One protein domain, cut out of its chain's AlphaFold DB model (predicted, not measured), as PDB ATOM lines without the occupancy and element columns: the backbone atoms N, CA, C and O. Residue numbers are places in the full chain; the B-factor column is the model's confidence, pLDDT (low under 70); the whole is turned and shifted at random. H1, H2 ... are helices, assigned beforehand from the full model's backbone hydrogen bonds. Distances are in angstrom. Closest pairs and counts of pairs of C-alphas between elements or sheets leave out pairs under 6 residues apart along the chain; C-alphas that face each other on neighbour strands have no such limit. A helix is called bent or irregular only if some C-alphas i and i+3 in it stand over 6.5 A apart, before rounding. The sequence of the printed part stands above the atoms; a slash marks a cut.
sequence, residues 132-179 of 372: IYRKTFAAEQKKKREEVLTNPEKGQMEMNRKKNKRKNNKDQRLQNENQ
ATOM      1  N   ILE A 132     314.172-289.257 135.727       80.81
ATOM      2  CA  ILE A 132     314.233-288.930 137.156       80.81
ATOM      3  C   ILE A 132     315.509-288.142 137.462       80.81
ATOM      4  O   ILE A 132     315.417-287.056 138.029       80.81
ATOM      5  N   TYR A 133     316.675-288.621 137.011       79.88
ATOM      6  CA  TYR A 133     317.956-287.936 137.222       79.88
ATOM      7  C   TYR A 133     318.016-286.563 136.549       79.88
ATOM      8  O   TYR A 133     318.547-285.607 137.114       79.88
ATOM      9  N   ARG A 134     317.443-286.436 135.347       81.62
ATOM     10  CA  ARG A 134     317.409-285.154 134.634       81.62
ATOM     11  C   ARG A 134     316.531-284.129 135.358       81.62
ATOM     12  O   ARG A 134     316.903-282.959 135.430       81.62
ATOM     13  N   LYS A 135     315.402-284.565 135.929       91.00
ATOM     14  CA  LYS A 135     314.493-283.709 136.706       91.00
ATOM     15  C   LYS A 135     315.090-283.295 138.051       91.00
ATOM     16  O   LYS A 135     315.018-282.115 138.384       91.00
ATOM     17  N   THR A 136     315.728-284.205 138.792       92.62
ATOM     18  CA  THR A 136     316.397-283.851 140.058       92.62
ATOM     19  C   THR A 136     317.580-282.919 139.841       92.62
ATOM     20  O   THR A 136     317.703-281.935 140.564       92.62
ATOM     21  N   PHE A 137     318.394-283.143 138.805       92.75
ATOM     22  CA  PHE A 137     319.498-282.237 138.490       92.75
ATOM     23  C   PHE A 137     319.000-280.838 138.098       92.75
ATOM     24  O   PHE A 137     319.528-279.837 138.578       92.75
ATOM     25  N   ALA A 138     317.952-280.746 137.272       92.50
ATOM     26  CA  ALA A 138     317.354-279.463 136.908       92.50
ATOM     27  C   ALA A 138     316.775-278.724 138.129       92.50
ATOM     28  O   ALA A 138     316.993-277.519 138.270       92.50
ATOM     29  N   ALA A 139     316.098-279.437 139.036       95.19
ATOM     30  CA  ALA A 139     315.579-278.867 140.279       95.19
ATOM     31  C   ALA A 139     316.705-278.371 141.203       95.19
ATOM     32  O   ALA A 139     316.612-277.277 141.756       95.19
ATOM     33  N   GLU A 140     317.803-279.121 141.318       94.88
ATOM     34  CA  GLU A 140     318.958-278.724 142.127       94.88
ATOM     35  C   GLU A 140     319.651-277.472 141.563       94.88
ATOM     36  O   GLU A 140     320.013-276.565 142.314       94.88
ATOM     37  N   GLN A 141     319.795-277.375 140.237       93.25
ATOM     38  CA  GLN A 141     320.343-276.176 139.594       93.25
ATOM     39  C   GLN A 141     319.415-274.967 139.746       93.25
ATOM     40  O   GLN A 141     319.903-273.854 139.940       93.25
ATOM     41  N   LYS A 142     318.092-275.166 139.693       95.06
ATOM     42  CA  LYS A 142     317.114-274.099 139.942       95.06
ATOM     43  C   LYS A 142     317.212-273.589 141.382       95.06
ATOM     44  O   LYS A 142     317.374-272.389 141.571       95.06
ATOM     45  N   LYS A 143     317.260-274.494 142.367       95.69
ATOM     46  CA  LYS A 143     317.448-274.145 143.785       95.69
ATOM     47  C   LYS A 143     318.738-273.351 144.016       95.69
ATOM     48  O   LYS A 143     318.717-272.352 144.720       95.69
ATOM     49  N   LYS A 144     319.848-273.739 143.376       92.50
ATOM     50  CA  LYS A 144     321.120-272.993 143.464       92.50
ATOM     51  C   LYS A 144     321.028-271.585 142.870       92.50
ATOM     52  O   LYS A 144     321.678-270.679 143.374       92.50
ATOM     53  N   ARG A 145     320.240-271.380 141.808       92.38
ATOM     54  CA  ARG A 145     320.009-270.040 141.239       92.38
ATOM     55  C   ARG A 145     319.136-269.184 142.154       92.38
ATOM     56  O   ARG A 145     319.455-268.020 142.353       92.38
ATOM     57  N   GLU A 146     318.082-269.763 142.723       93.94
ATOM     58  CA  GLU A 146     317.201-269.080 143.679       93.94
ATOM     59  C   GLU A 146     317.952-268.688 144.959       93.94
ATOM     60  O   GLU A 146     317.826-267.559 145.417       93.94
ATOM     61  N   GLU A 147     318.825-269.557 145.475       92.81
ATOM     62  CA  GLU A 147     319.649-269.259 146.653       92.81
ATOM     63  C   GLU A 147     320.596-268.067 146.415       92.81
ATOM     64  O   GLU A 147     320.751-267.214 147.289       92.81
ATOM     65  N   VAL A 148     321.164-267.958 145.208       94.00
ATOM     66  CA  VAL A 148     321.997-266.811 144.799       94.00
ATOM     67  C   VAL A 148     321.178-265.521 144.677       94.00
ATOM     68  O   VAL A 148     321.694-264.455 145.002       94.00
ATOM     69  N   LEU A 149     319.914-265.603 144.246       94.25
ATOM     70  CA  LEU A 149     318.996-264.457 144.195       94.25
ATOM     71  C   LEU A 149     318.613-263.970 145.599       94.25
ATOM     72  O   LEU A 149     318.558-262.767 145.830       94.25
ATOM     73  N   THR A 150     318.381-264.890 146.538       95.69
ATOM     74  CA  THR A 150     317.991-264.543 147.916       95.69
ATOM     75  C   THR A 150     319.157-264.094 148.799       95.69
ATOM     76  O   THR A 150     318.932-263.432 149.806       95.69
ATOM     77  N   ASN A 151     320.400-264.445 148.450       95.50
ATOM     78  CA  ASN A 151     321.593-264.062 149.204       95.50
ATOM     79  C   ASN A 151     322.772-263.757 148.252       95.50
ATOM     80  O   ASN A 151     323.605-264.634 147.976       95.50
ATOM     81  N   PRO A 152     322.861-262.516 147.735       91.19
ATOM     82  CA  PRO A 152     323.890-262.137 146.769       91.19
ATOM     83  C   PRO A 152     325.313-262.196 147.349       91.19
ATOM     84  O   PRO A 152     326.256-262.499 146.612       91.19
ATOM     85  N   GLU A 153     325.485-261.993 148.660       94.00
ATOM     86  CA  GLU A 153     326.790-262.082 149.335       94.00
ATOM     87  C   GLU A 153     327.360-263.504 149.283       94.00
ATOM     88  O   GLU A 153     328.531-263.712 148.946       94.00
ATOM     89  N   LYS A 154     326.513-264.514 149.523       90.75
ATOM     90  CA  LYS A 154     326.896-265.926 149.394       90.75
ATOM     91  C   LYS A 154     327.313-266.266 147.960       90.75
ATOM     92  O   LYS A 154     328.312-266.962 147.753       90.75
ATOM     93  N   GLY A 155     326.603-265.723 146.967       90.62
ATOM     94  CA  GLY A 155     326.945-265.870 145.550       90.62
ATOM     95  C   GLY A 155     328.310-265.270 145.191       90.62
ATOM     96  O   GLY A 155     329.112-265.913 144.502       90.62
ATOM     97  N   GLN A 156     328.617-264.071 145.697       92.31
ATOM     98  CA  GLN A 156     329.919-263.425 145.490       92.31
ATOM     99  C   GLN A 156     331.063-264.203 146.153       92.31
ATOM    100  O   GLN A 156     332.095-264.438 145.514       92.31
ATOM    101  N   MET A 157     330.872-264.678 147.387       94.25
ATOM    102  CA  MET A 157     331.862-265.508 148.083       94.25
ATOM    103  C   MET A 157     332.181-266.796 147.313       94.25
ATOM    104  O   MET A 157     333.352-267.149 147.145       94.25
ATOM    105  N   GLU A 158     331.169-267.490 146.784       92.94
ATOM    106  CA  GLU A 158     331.396-268.725 146.029       92.94
ATOM    107  C   GLU A 158     332.098-268.465 144.684       92.94
ATOM    108  O   GLU A 158     332.978-269.233 144.268       92.94
ATOM    109  N   MET A 159     331.770-267.355 144.015       92.38
ATOM    110  CA  MET A 159     332.452-266.938 142.790       92.38
ATOM    111  C   MET A 159     333.929-266.607 143.052       92.38
ATOM    112  O   MET A 159     334.804-267.071 142.312       92.38
ATOM    113  N   ASN A 160     334.223-265.882 144.133       94.81
ATOM    114  CA  ASN A 160     335.588-265.553 144.542       94.81
ATOM    115  C   ASN A 160     336.379-266.808 144.931       94.81
ATOM    116  O   ASN A 160     337.518-266.983 144.493       94.81
ATOM    117  N   ARG A 161     335.752-267.764 145.626       95.19
ATOM    118  CA  ARG A 161     336.356-269.070 145.929       95.19
ATOM    119  C   ARG A 161     336.723-269.846 144.658       95.19
ATOM    120  O   ARG A 161     337.808-270.429 144.585       95.19
ATOM    121  N   LYS A 162     335.863-269.841 143.631       93.12
ATOM    122  CA  LYS A 162     336.150-270.481 142.330       93.12
ATOM    123  C   LYS A 162     337.281-269.773 141.577       93.12
ATOM    124  O   LYS A 162     338.122-270.459 140.992       93.12
ATOM    125  N   LYS A 163     337.338-268.436 141.612       94.94
ATOM    126  CA  LYS A 163     338.438-267.650 141.022       94.94
ATOM    127  C   LYS A 163     339.777-267.957 141.705       94.94
ATOM    128  O   LYS A 163     340.734-268.286 141.007       94.94
ATOM    129  N   ASN A 164     339.817-267.977 143.038       93.81
ATOM    130  CA  ASN A 164     341.029-268.301 143.800       93.81
ATOM    131  C   ASN A 164     341.521-269.727 143.522       93.81
ATOM    132  O   ASN A 164     342.706-269.934 143.281       93.81
ATOM    133  N   LYS A 165     340.612-270.708 143.434       93.81
ATOM    134  CA  LYS A 165     340.987-272.086 143.078       93.81
ATOM    135  C   LYS A 165     341.599-272.187 141.674       93.81
ATOM    136  O   LYS A 165     342.550-272.937 141.473       93.81
ATOM    137  N   ARG A 166     341.076-271.431 140.700       92.88
ATOM    138  CA  ARG A 166     341.644-271.381 139.341       92.88
ATOM    139  C   ARG A 166     343.020-270.715 139.318       92.88
ATOM    140  O   ARG A 166     343.882-271.192 138.589       92.88
ATOM    141  N   LYS A 167     343.219-269.661 140.115       93.38
ATOM    142  CA  LYS A 167     344.509-268.975 140.245       93.38
ATOM    143  C   LYS A 167     345.568-269.906 140.844       93.38
ATOM    144  O   LYS A 167     346.560-270.171 140.179       93.38
ATOM    145  N   ASN A 168     345.269-270.550 141.975       91.50
ATOM    146  CA  ASN A 168     346.184-271.499 142.620       91.50
ATOM    147  C   ASN A 168     346.582-272.661 141.695       91.50
ATOM    148  O   ASN A 168     347.752-273.020 141.618       91.50
ATOM    149  N   ASN A 169     345.633-273.222 140.936       91.50
ATOM    150  CA  ASN A 169     345.943-274.284 139.972       91.50
ATOM    151  C   ASN A 169     346.834-273.799 138.813       91.50
ATOM    152  O   ASN A 169     347.607-274.587 138.267       91.50
ATOM    153  N   LYS A 170     346.707-272.531 138.398       92.88
ATOM    154  CA  LYS A 170     347.543-271.941 137.343       92.88
ATOM    155  C   LYS A 170     348.965-271.713 137.848       92.88
ATOM    156  O   LYS A 170     349.912-272.074 137.155       92.88
ATOM    157  N   ASP A 171     349.098-271.208 139.068       90.81
ATOM    158  CA  ASP A 171     350.392-270.969 139.706       90.81
ATOM    159  C   ASP A 171     351.127-272.294 139.970       90.81
ATOM    160  O   ASP A 171     352.316-272.413 139.683       90.81
ATOM    161  N   GLN A 172     350.403-273.343 140.376       89.69
ATOM    162  CA  GLN A 172     350.961-274.688 140.538       89.69
ATOM    163  C   GLN A 172     351.442-275.295 139.207       89.69
ATOM    164  O   GLN A 172     352.475-275.961 139.164       89.69
ATOM    165  N   ARG A 173     350.734-275.045 138.092       87.44
ATOM    166  CA  ARG A 173     351.211-275.450 136.756       87.44
ATOM    167  C   ARG A 173     352.490-274.716 136.358       87.44
ATOM    168  O   ARG A 173     353.407-275.364 135.870       87.44
ATOM    169  N   LEU A 174     352.566-273.410 136.603       88.38
ATOM    170  CA  LEU A 174     353.756-272.608 136.302       88.38
ATOM    171  C   LEU A 174     354.964-273.020 137.160       88.38
ATOM    172  O   LEU A 174     356.086-273.061 136.662       88.38
ATOM    173  N   GLN A 175     354.749-273.387 138.426       84.62
ATOM    174  CA  GLN A 175     355.809-273.936 139.279       84.62
ATOM    175  C   GLN A 175     356.312-275.294 138.772       84.62
ATOM    176  O   GLN A 175     357.522-275.496 138.676       84.62
ATOM    177  N   ASN A 176     355.409-276.187 138.359       82.00
ATOM    178  CA  ASN A 176     355.786-277.483 137.788       82.00
ATOM    179  C   ASN A 176     356.511-277.351 136.434       82.00
ATOM    180  O   ASN A 176     357.390-278.154 136.125       82.00
ATOM    181  N   GLU A 177     356.175-276.345 135.620       82.50
ATOM    182  CA  GLU A 177     356.888-276.062 134.365       82.50
ATOM    183  C   GLU A 177     358.309-275.529 134.606       82.50
ATOM    184  O   GLU A 177     359.222-275.846 133.842       82.50
ATOM    185  N   ASN A 178     358.529-274.772 135.685       77.12
ATOM    186  CA  ASN A 178     359.853-274.245 136.020       77.12
ATOM    187  C   ASN A 178     360.763-275.276 136.709       77.12
ATOM    188  O   ASN A 178     361.971-275.239 136.493       77.12
ATOM    189  N   GLN A 179     360.213-276.230 137.468       74.69
ATOM    190  CA  GLN A 179     361.000-277.298 138.109       74.69
ATOM    191  C   GLN A 179     361.496-278.382 137.133       74.69
ATOM    192  O   GLN A 179     362.435-279.102 137.450       74.69
TER     193      GLN A 179
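What this domain is: This is residues 132 to 179 of the 372 residues of an uncharacterized protein of Reticulomyxa filosa (UniProt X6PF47). Two helices, neither of them bent, meet near their ends as an L that opens at a little under a right angle, the longer arm H2 and the shorter arm H1 joined by a tight link at the corner. Most of both arms stands free, and the outline is flat, spanning 47 by 29 by 6 A. The printed part has 48 residues with two named helices, H1 then H2, and no named strand; its class is all helix. It is extended, with a radius of gyration of the C-alphas of 16.4 A.

Where its parts are: H2, the longest helix, holds residues 152 to 179 and measures 41.0 A, from C-alpha 152 at (323.890, -262.137, 146.769) to C-alpha 179 at (361.000, -277.298, 138.109). H1 holds residues 132 to 150, measures 26.9 A and begins with C-alpha 132 at (314.233, -288.930, 137.156).

How they stand to each other: H2 and H1 are close but not clearly touching, with 2 pairs of C-alphas within 8 A. Their closest C-alphas, those of Gly 155 and Val 148, are 5.1 A apart. Their lines are only just about perpendicular, at 73 degrees. In H1 and H2 every O i to N i+4 pair is within hydrogen-bond range.

The domain as a whole: The C-alphas farthest apart, those of Ile 132 and Gln 179, are 48.2 A apart. The printed part has no cut, and the link from H1 to H2, one residue, is tight. The mean pLDDT of the printed part is 90.8, and no printed residue is under 70.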